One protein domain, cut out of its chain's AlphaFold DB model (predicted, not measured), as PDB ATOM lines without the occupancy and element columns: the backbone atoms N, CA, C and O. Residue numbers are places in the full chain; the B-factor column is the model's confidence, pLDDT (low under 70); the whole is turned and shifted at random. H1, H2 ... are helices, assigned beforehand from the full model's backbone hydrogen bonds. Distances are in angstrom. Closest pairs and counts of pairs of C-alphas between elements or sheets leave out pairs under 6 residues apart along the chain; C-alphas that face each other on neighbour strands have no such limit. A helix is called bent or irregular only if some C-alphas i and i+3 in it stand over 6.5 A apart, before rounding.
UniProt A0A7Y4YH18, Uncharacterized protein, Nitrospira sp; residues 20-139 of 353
ATOM      1  N   GLU A  20     141.951 251.783 101.881       62.72
ATOM      2  CA  GLU A  20     142.090 251.101 103.170       62.72
ATOM      3  C   GLU A  20     141.118 251.680 104.212       62.72
ATOM      4  O   GLU A  20     140.391 250.931 104.863       62.72
ATOM      5  N   SER A  21     140.958 253.010 104.254       65.94
ATOM      6  CA  SER A  21     140.022 253.672 105.173       65.94
ATOM      7  C   SER A  21     138.549 253.404 104.854       65.94
ATOM      8  O   SER A  21     137.725 253.296 105.759       65.94
ATOM      9  N   GLU A  22     138.189 253.314 103.573       69.62
ATOM     10  CA  GLU A  22     136.812 253.021 103.154       69.62
ATOM     11  C   GLU A  22     136.498 251.529 103.305       69.62
ATOM     12  O   GLU A  22     135.368 251.166 103.624       69.62
ATOM     13  N   PHE A  23     137.495 250.654 103.156       65.62
ATOM     14  CA  PHE A  23     137.369 249.222 103.414       65.62
ATOM     15  C   PHE A  23     137.206 248.929 104.908       65.62
ATOM     16  O   PHE A  23     136.301 248.184 105.283       65.62
ATOM     17  N   GLU A  24     138.017 249.551 105.767       63.22
ATOM     18  CA  GLU A  24     137.864 249.470 107.225       63.22
ATOM     19  C   GLU A  24     136.501 249.993 107.673       63.22
ATOM     20  O   GLU A  24     135.815 249.332 108.449       63.22
ATOM     21  N   LYS A  25     136.072 251.142 107.141       72.88
ATOM     22  CA  LYS A  25     134.769 251.729 107.459       72.88
ATOM     23  C   LYS A  25     133.611 250.843 107.002       72.88
ATOM     24  O   LYS A  25     132.707 250.587 107.783       72.88
ATOM     25  N   THR A  26     133.674 250.311 105.782       63.66
ATOM     26  CA  THR A  26     132.625 249.429 105.246       63.66
ATOM     27  C   THR A  26     132.561 248.104 106.008       63.66
ATOM     28  O   THR A  26     131.472 247.617 106.287       63.66
ATOM     29  N   ASN A  27     133.705 247.524 106.389       61.94
ATOM     30  CA  ASN A  27     133.727 246.314 107.213       61.94
ATOM     31  C   ASN A  27     133.222 246.576 108.629       61.94
ATOM     32  O   ASN A  27     132.546 245.719 109.187       61.94
ATOM     33  N   LYS A  28     133.539 247.741 109.198       65.94
ATOM     34  CA  LYS A  28     133.054 248.150 110.513       65.94
ATOM     35  C   LYS A  28     131.540 248.343 110.511       65.94
ATOM     36  O   LYS A  28     130.876 247.753 111.345       65.94
ATOM     37  N   ASP A  29     130.998 249.047 109.520       69.75
ATOM     38  CA  ASP A  29     129.550 249.231 109.370       69.75
ATOM     39  C   ASP A  29     128.833 247.876 109.161       69.75
ATOM     40  O   ASP A  29     127.771 247.636 109.732       69.75
ATOM     41  N   TYR A  30     129.445 246.947 108.413       59.06
ATOM     42  CA  TYR A  30     128.925 245.584 108.221       59.06
ATOM     43  C   TYR A  30     128.990 244.735 109.503       59.06
ATOM     44  O   TYR A  30     128.111 243.914 109.762       59.06
ATOM     45  N   PHE A  31     130.035 244.922 110.313       59.47
ATOM     46  CA  PHE A  31     130.206 244.269 111.611       59.47
ATOM     47  C   PHE A  31     129.207 244.810 112.645       59.47
ATOM     48  O   PHE A  31     128.616 244.025 113.384       59.47
ATOM     49  N   ASP A  32     128.957 246.120 112.633       66.00
ATOM     50  CA  ASP A  32     127.974 246.800 113.480       66.00
ATOM     51  C   ASP A  32     126.530 246.370 113.119       66.00
ATOM     52  O   ASP A  32     125.703 246.143 114.006       66.00
ATOM     53  N   GLU A  33     126.224 246.155 111.828       65.56
ATOM     54  CA  GLU A  33     124.961 245.539 111.384       65.56
ATOM     55  C   GLU A  33     124.826 244.090 111.879       65.56
ATOM     56  O   GLU A  33     123.789 243.731 112.444       65.56
ATOM     57  N   LEU A  34     125.883 243.277 111.754       57.69
ATOM     58  CA  LEU A  34     125.911 241.903 112.275       57.69
ATOM     59  C   LEU A  34     125.698 241.863 113.798       57.69
ATOM     60  O   LEU A  34     125.054 240.954 114.325       57.69
ATOM     61  N   GLN A  35     126.220 242.872 114.498       55.84
ATOM     62  CA  GLN A  35     126.090 243.042 115.940       55.84
ATOM     63  C   GLN A  35     124.672 243.370 116.388       55.84
ATOM     64  O   GLN A  35     124.262 242.944 117.470       55.84
ATOM     65  N   SER A  36     123.889 244.035 115.542       62.72
ATOM     66  CA  SER A  36     122.480 244.289 115.827       62.72
ATOM     67  C   SER A  36     121.591 243.041 115.696       62.72
ATOM     68  O   SER A  36     120.556 242.973 116.359       62.72
ATOM     69  N   GLU A  37     121.994 242.039 114.898       62.44
ATOM     70  CA  GLU A  37     121.206 240.816 114.671       62.44
ATOM     71  C   GLU A  37     121.526 239.656 115.635       62.44
ATOM     72  O   GLU A  37     120.652 238.828 115.891       62.44
ATOM     73  N   LEU A  38     122.745 239.581 116.188       51.62
ATOM     74  CA  LEU A  38     123.216 238.428 116.983       51.62
ATOM     75  C   LEU A  38     123.159 238.609 118.515       51.62
ATOM     76  O   LEU A  38     123.349 237.637 119.246       51.62
ATOM     77  N   GLY A  39     122.858 239.811 119.020       64.25
ATOM     78  CA  GLY A  39     122.652 240.068 120.458       64.25
ATOM     79  C   GLY A  39     123.787 239.563 121.374       64.25
ATOM     80  O   GLY A  39     124.962 239.645 121.021       64.25
ATOM     81  N   ASP A  40     123.430 239.018 122.547       49.97
ATOM     82  CA  ASP A  40     124.339 238.559 123.626       49.97
ATOM     83  C   ASP A  40     125.319 237.422 123.231       49.97
ATOM     84  O   ASP A  40     126.137 236.990 124.045       49.97
ATOM     85  N   GLU A  41     125.275 236.901 122.000       49.66
ATOM     86  CA  GLU A  41     126.238 235.893 121.529       49.66
ATOM     87  C   GLU A  41     127.583 236.489 121.080       49.66
ATOM     88  O   GLU A  41     128.546 235.746 120.882       49.66
ATOM     89  N   LEU A  42     127.689 237.817 120.968       47.19
ATOM     90  CA  LEU A  42     128.875 238.513 120.457       47.19
ATOM     91  C   LEU A  42     130.054 238.603 121.427       47.19
ATOM     92  O   LEU A  42     131.196 238.671 120.975       47.19
ATOM     93  N   ASP A  43     129.813 238.490 122.733       52.47
ATOM     94  CA  ASP A  43     130.887 238.397 123.734       52.47
ATOM     95  C   ASP A  43     131.780 237.162 123.518       52.47
ATOM     96  O   ASP A  43     132.905 237.114 124.000       52.47
ATOM     97  N   LYS A  44     131.310 236.164 122.754       48.50
ATOM     98  CA  LYS A  44     132.117 235.008 122.326       48.50
ATOM     99  C   LYS A  44     132.889 235.248 121.024       48.50
ATOM    100  O   LYS A  44     133.808 234.490 120.725       48.50
ATOM    101  N   TYR A  45     132.505 236.254 120.235       47.44
ATOM    102  CA  TYR A  45     133.133 236.596 118.953       47.44
ATOM    103  C   TYR A  45     134.189 237.701 119.081       47.44
ATOM    104  O   TYR A  45     135.091 237.757 118.248       47.44
ATOM    105  N   SER A  46     134.137 238.538 120.121       51.78
ATOM    106  CA  SER A  46     135.199 239.506 120.441       51.78
ATOM    107  C   SER A  46     136.551 238.820 120.697       51.78
ATOM    108  O   SER A  46     137.584 239.302 120.240       51.78
ATOM    109  N   ASP A  47     136.540 237.628 121.301       53.03
ATOM    110  CA  ASP A  47     137.732 236.790 121.500       53.03
ATOM    111  C   ASP A  47     138.362 236.268 120.191       53.03
ATOM    112  O   ASP A  47     139.519 235.839 120.198       53.03
ATOM    113  N   LEU A  48     137.643 236.290 119.059       55.34
ATOM    114  CA  LEU A  48     138.167 235.825 117.765       55.34
ATOM    115  C   LEU A  48     139.106 236.839 117.100       55.34
ATOM    116  O   LEU A  48     139.856 236.460 116.198       55.34
ATOM    117  N   PHE A  49     139.094 238.097 117.547       63.97
ATOM    118  CA  PHE A  49     139.839 239.195 116.935       63.97
ATOM    119  C   PHE A  49     140.667 239.950 117.977       63.97
ATOM    120  O   PHE A  49     140.444 241.129 118.233       63.97
ATOM    121  N   LYS A  50     141.656 239.270 118.568       72.44
ATOM    122  CA  LYS A  50     142.664 239.941 119.399       72.44
ATOM    123  C   LYS A  50     143.649 240.723 118.535       72.44
ATOM    124  O   LYS A  50     144.161 240.218 117.532       72.44
ATOM    125  N   THR A  51     143.950 241.946 118.950       80.69
ATOM    126  CA  THR A  51     145.017 242.763 118.366       80.69
ATOM    127  C   THR A  51     146.394 242.184 118.700       80.69
ATOM    128  O   THR A  51     146.566 241.443 119.669       80.69
ATOM    129  N   GLU A  52     147.420 242.551 117.927       80.12
ATOM    130  CA  GLU A  52     148.806 242.142 118.210       80.12
ATOM    131  C   GLU A  52     149.272 242.580 119.615       80.12
ATOM    132  O   GLU A  52     150.017 241.856 120.288       80.12
ATOM    133  N   ALA A  53     148.812 243.747 120.079       83.50
ATOM    134  CA  ALA A  53     149.119 244.264 121.409       83.50
ATOM    135  C   ALA A  53     148.510 243.387 122.515       83.50
ATOM    136  O   ALA A  53     149.203 243.048 123.474       83.50
ATOM    137  N   GLU A  54     147.255 242.965 122.355       84.06
ATOM    138  CA  GLU A  54     146.571 242.067 123.296       84.06
ATOM    139  C   GLU A  54     147.199 240.672 123.302       84.06
ATOM    140  O   GLU A  54     147.477 240.131 124.368       84.06
ATOM    141  N   ILE A  55     147.527 240.123 122.128       85.38
ATOM    142  CA  ILE A  55     148.228 238.834 122.022       85.38
ATOM    143  C   ILE A  55     149.597 238.905 122.704       85.38
ATOM    144  O   ILE A  55     150.009 237.965 123.383       85.38
ATOM    145  N   THR A  56     150.317 240.016 122.543       87.50
ATOM    146  CA  THR A  56     151.616 240.202 123.199       87.50
ATOM    147  C   THR A  56     151.464 240.317 124.717       87.50
ATOM    148  O   THR A  56     152.260 239.721 125.441       87.50
ATOM    149  N   ALA A  57     150.439 241.014 125.212       89.56
ATOM    150  CA  ALA A  57     150.148 241.092 126.643       89.56
ATOM    151  C   ALA A  57     149.793 239.716 127.237       89.56
ATOM    152  O   ALA A  57     150.294 239.356 128.302       89.56
ATOM    153  N   ASP A  58     149.002 238.915 126.519       88.50
ATOM    154  CA  ASP A  58     148.671 237.546 126.921       88.50
ATOM    155  C   ASP A  58     149.921 236.656 126.991       88.50
ATOM    156  O   ASP A  58     150.076 235.880 127.935       88.50
ATOM    157  N   ILE A  59     150.846 236.791 126.032       89.75
ATOM    158  CA  ILE A  59     152.129 236.069 126.047       89.75
ATOM    159  C   ILE A  59     152.933 236.403 127.308       89.75
ATOM    160  O   ILE A  59     153.476 235.489 127.930       89.75
ATOM    161  N   GLU A  60     153.024 237.677 127.690       92.94
ATOM    162  CA  GLU A  60     153.764 238.077 128.895       92.94
ATOM    163  C   GLU A  60     153.074 237.582 130.172       92.94
ATOM    164  O   GLU A  60     153.735 237.011 131.032       92.94
ATOM    165  N   SER A  61     151.741 237.650 130.245       91.56
ATOM    166  CA  SER A  61     150.969 237.078 131.360       91.56
ATOM    167  C   SER A  61     151.223 235.573 131.540       91.56
ATOM    168  O   SER A  61     151.424 235.087 132.656       91.56
ATOM    169  N   ILE A  62     151.290 234.820 130.434       92.25
ATOM    170  CA  ILE A  62     151.620 233.387 130.457       92.25
ATOM    171  C   ILE A  62     153.055 233.162 130.948       92.25
ATOM    172  O   ILE A  62     153.295 232.242 131.733       92.25
ATOM    173  N   LYS A  63     154.014 233.985 130.507       91.19
ATOM    174  CA  LYS A  63     155.409 233.892 130.965       91.19
ATOM    175  C   LYS A  63     155.532 234.186 132.453       91.19
ATOM    176  O   LYS A  63     156.208 233.426 133.138       91.19
ATOM    177  N   ASP A  64     154.859 235.218 132.948       92.75
ATOM    178  CA  ASP A  64     154.874 235.597 134.361       92.75
ATOM    179  C   ASP A  64     154.301 234.479 135.238       92.75
ATOM    180  O   ASP A  64     154.915 234.082 136.229       92.75
ATOM    181  N   ALA A  65     153.165 233.898 134.835       90.44
ATOM    182  CA  ALA A  65     152.539 232.792 135.557       90.44
ATOM    183  C   ALA A  65     153.411 231.524 135.598       90.44
ATOM    184  O   ALA A  65     153.328 230.742 136.545       90.44
ATOM    185  N   LEU A  66     154.242 231.306 134.574       92.56
ATOM    186  CA  LEU A  66     155.098 230.125 134.447       92.56
ATOM    187  C   LEU A  66     156.568 230.386 134.808       92.56
ATOM    188  O   LEU A  66     157.377 229.464 134.734       92.56
ATOM    189  N   PHE A  67     156.923 231.606 135.224       91.81
ATOM    190  CA  PHE A  67     158.312 232.055 135.379       91.81
ATOM    191  C   PHE A  67     159.127 231.207 136.364       91.81
ATOM    192  O   PHE A  67     160.318 230.973 136.165       91.81
ATOM    193  N   HIS A  68     158.485 230.728 137.430       90.44
ATOM    194  CA  HIS A  68     159.132 229.922 138.465       90.44
ATOM    195  C   HIS A  68     159.323 228.446 138.085       90.44
ATOM    196  O   HIS A  68     159.968 227.708 138.832       90.44
ATOM    197  N   PHE A  69     158.790 228.012 136.941       90.94
ATOM    198  CA  PHE A  69     158.789 226.618 136.514       90.94
ATOM    199  C   PHE A  69     159.702 226.393 135.308       90.94
ATOM    200  O   PHE A  69     159.847 227.243 134.429       90.94
ATOM    201  N   ASP A  70     160.301 225.207 135.234       89.12
ATOM    202  CA  ASP A  70     161.071 224.798 134.063       89.12
ATOM    203  C   ASP A  70     160.109 224.409 132.939       89.12
ATOM    204  O   ASP A  70     159.594 223.299 132.886       89.12
ATOM    205  N   THR A  71     159.861 225.329 132.012       89.62
ATOM    206  CA  THR A  71     159.000 225.071 130.851       89.62
ATOM    207  C   THR A  71     159.726 224.367 129.697       89.62
ATOM    208  O   THR A  71     159.091 223.988 128.715       89.62
ATOM    209  N   SER A  72     161.039 224.133 129.802       88.50
ATOM    210  CA  SER A  72     161.856 223.487 128.763       88.50
ATOM    211  C   SER A  72     161.943 221.971 128.954       88.50
ATOM    212  O   SER A  72     161.862 221.207 127.983       88.50
ATOM    213  N   ASN A  73     162.057 221.503 130.200       88.38
ATOM    214  CA  ASN A  73     162.106 220.084 130.538       88.38
ATOM    215  C   ASN A  73     160.800 219.618 131.200       88.38
ATOM    216  O   ASN A  73     160.476 220.011 132.314       88.38
ATOM    217  N   ALA A  74     160.079 218.711 130.530       85.38
ATOM    218  CA  ALA A  74     158.785 218.228 131.020       85.38
ATOM    219  C   ALA A  74     158.920 217.379 132.290       85.38
ATOM    220  O   ALA A  74     158.073 217.463 133.169       85.38
ATOM    221  N   GLU A  75     160.005 216.613 132.439       80.56
ATOM    222  CA  GLU A  75     160.196 215.806 133.647       80.56
ATOM    223  C   GLU A  75     160.442 216.694 134.874       80.56
ATOM    224  O   GLU A  75     159.882 216.446 135.941       80.56
ATOM    225  N   VAL A  76     161.240 217.756 134.719       83.06
ATOM    226  CA  VAL A  76     161.504 218.724 135.796       83.06
ATOM    227  C   VAL A  76     160.238 219.514 136.117       83.06
ATOM    228  O   VAL A  76     159.888 219.630 137.289       83.06
ATOM    229  N   PHE A  77     159.510 219.973 135.094       90.31
ATOM    230  CA  PHE A  77     158.209 220.621 135.259       90.31
ATOM    231  C   PHE A  77     157.248 219.754 136.072       90.31
ATOM    232  O   PHE A  77     156.716 220.200 137.084       90.31
ATOM    233  N   SER A  78     157.081 218.491 135.662       80.81
ATOM    234  CA  SER A  78     156.224 217.512 136.326       80.81
ATOM    235  C   SER A  78     156.594 217.361 137.802       80.81
ATOM    236  O   SER A  78     155.731 217.424 138.677       80.81
ATOM    237  N   GLN A  79     157.890 217.256 138.112       78.06
ATOM    238  CA  GLN A  79     158.368 217.165 139.493       78.06
ATOM    239  C   GLN A  79     158.098 218.434 140.309       78.06
ATOM    240  O   GLN A  79     157.849 218.331 141.510       78.06
ATOM    241  N   GLN A  80     158.154 219.615 139.691       84.25
ATOM    242  CA  GLN A  80     157.868 220.892 140.348       84.25
ATOM    243  C   GLN A  80     156.373 221.043 140.647       84.25
ATOM    244  O   GLN A  80     156.014 221.288 141.796       84.25
ATOM    245  N   ILE A  81     155.493 220.824 139.662       88.25
ATOM    246  CA  ILE A  81     154.039 220.954 139.868       88.25
ATOM    247  C   ILE A  81     153.497 219.908 140.846       88.25
ATOM    248  O   ILE A  81     152.596 220.204 141.623       88.25
ATOM    249  N   THR A  82     154.100 218.715 140.886       78.31
ATOM    250  CA  THR A  82     153.748 217.644 141.834       78.31
ATOM    251  C   THR A  82     153.938 218.079 143.295       78.31
ATOM    252  O   THR A  82     153.284 217.551 144.192       78.31
ATOM    253  N   GLN A  83     154.815 219.056 143.561       78.12
ATOM    254  CA  GLN A  83     155.051 219.591 144.908       78.12
ATOM    255  C   GLN A  83     153.995 220.611 145.346       78.12
ATOM    256  O   GLN A  83     153.940 220.947 146.530       78.12
ATOM    257  N   ILE A  84     153.164 221.091 144.419       82.69
ATOM    258  CA  ILE A  84     152.112 222.065 144.689       82.69
ATOM    259  C   ILE A  84     150.903 221.332 145.263       82.69
ATOM    260  O   ILE A  84     150.297 220.477 144.612       82.69
ATOM    261  N   VAL A  85     150.554 221.694 146.496       74.81
ATOM    262  CA  VAL A  85     149.367 221.191 147.205       74.81
ATOM    263  C   VAL A  85     148.214 222.194 147.125       74.81
ATOM    264  O   VAL A  85     147.048 221.795 147.186       74.81
ATOM    265  N   ASP A  86     148.521 223.488 146.968       80.88
ATOM    266  CA  ASP A  86     147.511 224.534 146.849       80.88
ATOM    267  C   ASP A  86     146.817 224.486 145.480       80.88
ATOM    268  O   ASP A  86     147.414 224.652 144.413       80.88
ATOM    269  N   ARG A  87     145.499 224.292 145.518       83.88
ATOM    270  CA  ARG A  87     144.650 224.257 144.331       83.88
ATOM    271  C   ARG A  87     144.575 225.617 143.639       83.88
ATOM    272  O   ARG A  87     144.417 225.648 142.420       83.88
ATOM    273  N   ALA A  88     144.629 226.726 144.379       86.88
ATOM    274  CA  ALA A  88     144.554 228.059 143.780       86.88
ATOM    275  C   ALA A  88     145.795 228.337 142.917       86.88
ATOM    276  O   ALA A  88     145.671 228.757 141.761       86.88
ATOM    277  N   GLU A  89     146.970 227.992 143.440       87.31
ATOM    278  CA  GLU A  89     148.230 228.011 142.702       87.31
ATOM    279  C   GLU A  89     148.166 227.096 141.466       87.31
ATOM    280  O   GLU A  89     148.379 227.554 140.340       87.31
ATOM    281  N   MET A  90     147.736 225.838 141.627       90.56
ATOM    282  CA  MET A  90     147.669 224.895 140.505       90.56
ATOM    283  C   MET A  90     146.665 225.308 139.414       90.56
ATOM    284  O   MET A  90     146.917 225.127 138.219       90.56
ATOM    285  N   ARG A  91     145.529 225.911 139.792       90.88
ATOM    286  CA  ARG A  91     144.551 226.469 138.842       90.88
ATOM    287  C   ARG A  91     145.150 227.590 138.005       90.88
ATOM    288  O   ARG A  91     144.839 227.670 136.821       90.88
ATOM    289  N   THR A  92     146.003 228.421 138.596       90.81
ATOM    290  CA  THR A  92     146.678 229.517 137.886       90.81
ATOM    291  C   THR A  92     147.597 228.969 136.795       90.81
ATOM    292  O   THR A  92     147.536 229.423 135.654       90.81
ATOM    293  N   ILE A  93     148.359 227.917 137.107       91.88
ATOM    294  CA  ILE A  93     149.263 227.245 136.162       91.88
ATOM    295  C   ILE A  93     148.480 226.578 135.025       91.88
ATOM    296  O   ILE A  93     148.786 226.783 133.849       91.88
ATOM    297  N   VAL A  94     147.436 225.805 135.352       92.38
ATOM    298  CA  VAL A  94     146.581 225.154 134.342       92.38
ATOM    299  C   VAL A  94     145.908 226.188 133.446       92.38
ATOM    300  O   VAL A  94     145.833 225.990 132.233       92.38
ATOM    301  N   LYS A  95     145.444 227.301 134.024       92.00
ATOM    302  CA  LYS A  95     144.852 228.402 133.265       92.00
ATOM    303  C   LYS A  95     145.863 228.987 132.277       92.00
ATOM    304  O   LYS A  95     145.570 228.985 131.091       92.00
ATOM    305  N   ALA A  96     147.065 229.360 132.720       91.94
ATOM    306  CA  ALA A  96     148.103 229.912 131.842       91.94
ATOM    307  C   ALA A  96     148.466 228.966 130.678       91.94
ATOM    308  O   ALA A  96     148.628 229.395 129.535       91.94
ATOM    309  N   LEU A  97     148.541 227.657 130.938       92.88
ATOM    310  CA  LEU A  97     148.827 226.654 129.907       92.88
ATOM    311  C   LEU A  97     147.665 226.462 128.915       92.88
ATOM    312  O   LEU A  97     147.896 226.256 127.721       92.88
ATOM    313  N   ASN A  98     146.419 226.541 129.384       88.62
ATOM    314  CA  ASN A  98     145.240 226.508 128.517       88.62
ATOM    315  C   ASN A  98     145.089 227.799 127.705       88.62
ATOM    316  O   ASN A  98     144.751 227.736 126.524       88.62
ATOM    317  N   ASP A  99     145.407 228.945 128.300       88.56
ATOM    318  CA  ASP A  99     145.423 230.238 127.624       88.56
ATOM    319  C   ASP A  99     146.455 230.218 126.488       88.56
ATOM    320  O   ASP A  99     146.130 230.603 125.367       88.56
ATOM    321  N   ALA A 100     147.640 229.629 126.700       89.69
ATOM    322  CA  ALA A 100     148.629 229.418 125.638       89.69
ATOM    323  C   ALA A 100     148.085 228.567 124.473       89.69
ATOM    324  O   ALA A 100     148.323 228.875 123.301       89.69
ATOM    325  N   LYS A 101     147.327 227.504 124.771       86.62
ATOM    326  CA  LYS A 101     146.696 226.646 123.755       86.62
ATOM    327  C   LYS A 101     145.657 227.405 122.932       86.62
ATOM    328  O   LYS A 101     145.621 227.263 121.708       86.62
ATOM    329  N   SER A 102     144.820 228.199 123.592       86.25
ATOM    330  CA  SER A 102     143.827 229.050 122.936       86.25
ATOM    331  C   SER A 102     144.507 230.120 122.082       86.25
ATOM    332  O   SER A 102     144.160 230.285 120.912       86.25
ATOM    333  N   LEU A 103     145.549 230.762 122.615       88.25
ATOM    334  CA  LEU A 103     146.301 231.816 121.943       88.25
ATOM    335  C   LEU A 103     146.996 231.322 120.669       88.25
ATOM    336  O   LEU A 103     146.972 232.014 119.655       88.25
ATOM    337  N   TYR A 104     147.526 230.095 120.664       87.31
ATOM    338  CA  TYR A 104     148.066 229.469 119.452       87.31
ATOM    339  C   TYR A 104     147.036 229.406 118.312       87.31
ATOM    340  O   TYR A 104     147.358 229.684 117.155       87.31
ATOM    341  N   ASN A 105     145.789 229.040 118.630       84.25
ATOM    342  CA  ASN A 105     144.725 228.963 117.632       84.25
ATOM    343  C   ASN A 105     144.329 230.359 117.135       84.25
ATOM    344  O   ASN A 105     144.160 230.540 115.930       84.25
ATOM    345  N   LEU A 106     144.254 231.339 118.040       83.75
ATOM    346  CA  LEU A 106     143.937 232.730 117.710       83.75
ATOM    347  C   LEU A 106     145.002 233.372 116.813       83.75
ATOM    348  O   LEU A 106     144.658 233.932 115.778       83.75
ATOM    349  N   ILE A 107     146.291 233.207 117.125       83.50
ATOM    350  CA  ILE A 107     147.393 233.734 116.301       83.50
ATOM    351  C   ILE A 107     147.325 233.184 114.869       83.50
ATOM    352  O   ILE A 107     147.539 233.914 113.899       83.50
ATOM    353  N   ARG A 108     146.997 231.894 114.716       82.00
ATOM    354  CA  ARG A 108     146.856 231.259 113.396       82.00
ATOM    355  C   ARG A 108     145.636 231.755 112.624       82.00
ATOM    356  O   ARG A 108     145.727 231.875 111.406       82.00
ATOM    357  N   LEU A 109     144.524 232.016 113.310       78.19
ATOM    358  CA  LEU A 109     143.316 232.592 112.710       78.19
ATOM    359  C   LEU A 109     143.550 234.043 112.268       78.19
ATOM    360  O   LEU A 109     143.157 234.403 111.162       78.19
ATOM    361  N   ALA A 110     144.251 234.834 113.083       75.69
ATOM    362  CA  ALA A 110     144.594 236.229 112.804       75.69
ATOM    363  C   ALA A 110     145.708 236.399 111.750       75.69
ATOM    364  O   ALA A 110     145.951 237.506 111.281       75.69
ATOM    365  N   GLY A 111     146.414 235.322 111.381       75.69
ATOM    366  CA  GLY A 111     147.502 235.361 110.395       75.69
ATOM    367  C   GLY A 111     148.807 235.996 110.897       75.69
ATOM    368  O   GLY A 111     149.723 236.206 110.104       75.69
ATOM    369  N   GLN A 112     148.934 236.256 112.201       79.25
ATOM    370  CA  GLN A 112     150.089 236.917 112.829       79.25
ATOM    371  C   GLN A 112     151.203 235.916 113.189       79.25
ATOM    372  O   GLN A 112     151.631 235.798 114.337       79.25
ATOM    373  N   TYR A 113     151.677 235.145 112.205       82.62
ATOM    374  CA  TYR A 113     152.598 234.019 112.427       82.62
ATOM    375  C   TYR A 113     153.920 234.392 113.114       82.62
ATOM    376  O   TYR A 113     154.529 233.535 113.753       82.62
ATOM    377  N   GLU A 114     154.356 235.649 113.030       85.12
ATOM    378  CA  GLU A 114     155.573 236.142 113.689       85.12
ATOM    379  C   GLU A 114     155.511 236.000 115.219       85.12
ATOM    380  O   GLU A 114     156.518 235.710 115.868       85.12
ATOM    381  N   LEU A 115     154.312 236.100 115.803       84.31
ATOM    382  CA  LEU A 115     154.099 235.954 117.245       84.31
ATOM    383  C   LEU A 115     154.253 234.504 117.724       84.31
ATOM    384  O   LEU A 115     154.517 234.280 118.906       84.31
ATOM    385  N   LEU A 116     154.181 233.517 116.820       86.38
ATOM    386  CA  LEU A 116     154.395 232.106 117.165       86.38
ATOM    387  C   LEU A 116     155.827 231.816 117.630       86.38
ATOM    388  O   LEU A 116     156.043 230.827 118.323       86.38
ATOM    389  N   ALA A 117     156.797 232.663 117.276       86.38
ATOM    390  CA  ALA A 117     158.186 232.509 117.703       86.38
ATOM    391  C   ALA A 117     158.440 232.993 119.143       86.38
ATOM    392  O   ALA A 117     159.477 232.672 119.721       86.38
ATOM    393  N   LYS A 118     157.516 233.765 119.735       87.06
ATOM    394  CA  LYS A 118     157.694 234.370 121.069       87.06
ATOM    395  C   LYS A 118     157.475 233.387 122.230       87.06
ATOM    396  O   LYS A 118     157.814 233.724 123.365       87.06
ATOM    397  N   LEU A 119     156.910 232.208 121.965       87.44
ATOM    398  CA  LEU A 119     156.560 231.200 122.966       87.44
ATOM    399  C   LEU A 119     156.629 229.794 122.348       87.44
ATOM    400  O   LEU A 119     156.189 229.592 121.218       87.44
ATOM    401  N   ASP A 120     157.110 228.792 123.089       89.56
ATOM    402  CA  ASP A 120     157.066 227.398 122.625       89.56
ATOM    403  C   ASP A 120     155.681 226.777 122.878       89.56
ATOM    404  O   ASP A 120     155.461 225.992 123.805       89.56
ATOM    405  N   PHE A 121     154.717 227.128 122.025       88.44
ATOM    406  CA  PHE A 121     153.340 226.628 122.102       88.44
ATOM    407  C   PHE A 121     153.246 225.099 122.034       88.44
ATOM    408  O   PHE A 121     152.316 224.507 122.586       88.44
ATOM    409  N   ARG A 122     154.187 224.427 121.358       87.81
ATOM    410  CA  ARG A 122     154.194 222.962 121.281       87.81
ATOM    411  C   ARG A 122     154.545 222.371 122.639       87.81
ATOM    412  O   ARG A 122     153.868 221.444 123.082       87.81
ATOM    413  N   LYS A 123     155.575 222.909 123.293       88.25
ATOM    414  CA  LYS A 123     156.002 222.441 124.608       88.25
ATOM    415  C   LYS A 123     154.955 222.727 125.677       88.25
ATOM    416  O   LYS A 123     154.589 221.812 126.406       88.25
ATOM    417  N   LEU A 124     154.388 223.932 125.711       90.19
ATOM    418  CA  LEU A 124     153.342 224.278 126.682       90.19
ATOM    419  C   LEU A 124     152.086 223.409 126.540       90.19
ATOM    420  O   LEU A 124     151.490 223.019 127.540       90.19
ATOM    421  N   ASN A 125     151.724 223.019 125.314       87.44
ATOM    422  CA  ASN A 125     150.642 222.058 125.088       87.44
ATOM    423  C   ASN A 125     150.938 220.660 125.653       87.44
ATOM    424  O   ASN A 125     150.014 219.960 126.058       87.44
ATOM    425  N   GLN A 126     152.202 220.233 125.681       88.12
ATOM    426  CA  GLN A 126     152.582 218.985 126.343       88.12
ATOM    427  C   GLN A 126     152.428 219.119 127.865       88.12
ATOM    428  O   GLN A 126     151.805 218.267 128.497       88.12
ATOM    429  N   LEU A 127     152.935 220.216 128.436       90.81
ATOM    430  CA  LEU A 127     152.891 220.477 129.880       90.81
ATOM    431  C   LEU A 127     151.459 220.651 130.410       90.81
ATOM    432  O   LEU A 127     151.167 220.257 131.538       90.81
ATOM    433  N   SER A 128     150.542 221.190 129.597       90.06
ATOM    434  CA  SER A 128     149.138 221.407 129.984       90.06
ATOM    435  C   SER A 128     148.415 220.116 130.365       90.06
ATOM    436  O   SER A 128     147.561 220.125 131.255       90.06
ATOM    437  N   THR A 129     148.784 218.996 129.736       86.12
ATOM    438  CA  THR A 129     148.197 217.682 130.026       86.12
ATOM    439  C   THR A 129     148.602 217.217 131.422       86.12
ATOM    440  O   THR A 129     147.750 216.837 132.222       86.12
ATOM    441  N   GLU A 130     149.891 217.312 131.751       84.75
ATOM    442  CA  GLU A 130     150.423 216.931 133.065       84.75
ATOM    443  C   GLU A 130     149.876 217.835 134.179       84.75
ATOM    444  O   GLU A 130     149.416 217.341 135.208       84.75
ATOM    445  N   ALA A 131     149.827 219.148 133.940       88.69
ATOM    446  CA  ALA A 131     149.249 220.112 134.871       88.69
ATOM    447  C   ALA A 131     147.752 219.856 135.131       88.69
ATOM    448  O   ALA A 131     147.298 219.883 136.275       88.69
ATOM    449  N   SER A 132     146.979 219.557 134.085       86.44
ATOM    450  CA  SER A 132     145.549 219.247 134.224       86.44
ATOM    451  C   SER A 132     145.322 217.953 135.007       86.44
ATOM    452  O   SER A 132     144.436 217.901 135.859       86.44
ATOM    453  N   ASN A 133     146.145 216.929 134.768       83.19
ATOM    454  CA  ASN A 133     146.084 215.671 135.511       83.19
ATOM    455  C   ASN A 133     146.357 215.890 137.007       83.19
ATOM    456  O   ASN A 133     145.604 215.390 137.842       83.19
ATOM    457  N   HIS A 134     147.374 216.688 137.353       83.06
ATOM    458  CA  HIS A 134     147.677 217.001 138.755       83.06
ATOM    459  C   HIS A 134     146.562 217.811 139.428       83.06
ATOM    460  O   HIS A 134     146.146 217.495 140.541       83.06
ATOM    461  N   LEU A 135     145.998 218.811 138.741       86.75
ATOM    462  CA  LEU A 135     144.854 219.565 139.266       86.75
ATOM    463  C   LEU A 135     143.627 218.669 139.497       86.75
ATOM    464  O   LEU A 135     142.935 218.821 140.504       86.75
ATOM    465  N   ASN A 136     143.357 217.731 138.587       79.00
ATOM    466  CA  ASN A 136     142.275 216.761 138.752       79.00
ATOM    467  C   ASN A 136     142.500 215.875 139.979       79.00
ATOM    468  O   ASN A 136     141.563 215.678 140.751       79.00
ATOM    469  N   LEU A 137     143.734 215.429 140.212       76.38
ATOM    470  CA  LEU A 137     144.097 214.667 141.406       76.38
ATOM    471  C   LEU A 137     143.865 215.480 142.692       76.38
ATOM    472  O   LEU A 137     143.296 214.961 143.653       76.38
ATOM    473  N   LEU A 138     144.230 216.768 142.710       78.50
ATOM    474  CA  LEU A 138     143.952 217.654 143.848       78.50
ATOM    475  C   LEU A 138     142.444 217.839 144.088       78.50
ATOM    476  O   LEU A 138     142.001 217.805 145.235       78.50
ATOM    477  N   ASN A 139     141.651 217.998 143.023       77.38
ATOM    478  CA  ASN A 139     140.191 218.110 143.123       77.38
ATOM    479  C   ASN A 139     139.554 216.820 143.654       77.38
ATOM    480  O   ASN A 139     138.666 216.879 144.502       77.38
TER     481      ASN A 139
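What this domain is: This is residues 20 to 139 of the 353 residues of an uncharacterized protein of Nitrospira sp (UniProt A0A7Y4YH18). A helical arm, H1, reaches out from one end of a body in which the long helix H4 lies in the middle, with H2 along one side of it and H6 along the other. Residues 20 to 33 and 35 to 41 of H1 stick out, short H5 folds back beside one end of H4, and short H3 packs on H6. The printed part has 120 residues with six named helices, H1 to H6, and no named strand: all helix. It is loose, with a radius of gyration of the C-alphas of 18.0 A, and elongated, spanning 55 by 31 by 18 A.

How they stand to each other: H1, residues 20 to 44, touches no helix and has a kink of 115 degrees near residue 38. H2, residues 52 to 66, touches the hub H4, residues 87 to 110, at a shallow tilt of 29 degrees, opposite ways; the closest C-alphas, of Ile 62 and Ala 96, are 5.1 A apart. H3, residues 74 to 81, touches residues 126 to 134 of H6, residues 121 to 139, closest at C-alphas 74 and 127, 6.4 A. H4 and H5, residues 113 to 118, form a helical hairpin, with C-alphas 107 and 113 closest at 6.5 A. H4 touches H6 at 32 degrees, only just shallow, opposite ways; C-alphas 97 and 128 are closest at 5.3 A. H2 and H6 are apart. Every O i to N i+4 pair is within hydrogen-bond range in H2 and H3, against 15 of 21 in H1, 19 of 20 in H4, 13 of 15 in H6 and 0 of 2 in H5, where 3 of 3 O i to N i+3 pairs are.

Where its parts are: H1 begins at C-alpha 20 (142.090, 251.101, 103.170), measures 26.9 A and is irregular, with C-alphas 37 and 40 9.8 A apart. H2 measures 21.2 A, and H4, from C-alpha 87 (144.650, 224.257, 144.331), 33.7 A. H6 measures 26.2 A and ends at C-alpha 139 (140.191, 218.110, 143.123).

The domain as a whole: The C-alphas of Glu 22 and Gln 83 are the two farthest apart, 56.5 A. The printed part has no cut and no long link. Mean pLDDT of the printed part is 79.4; residues 20 to 24 and 26 to 49 are under 70.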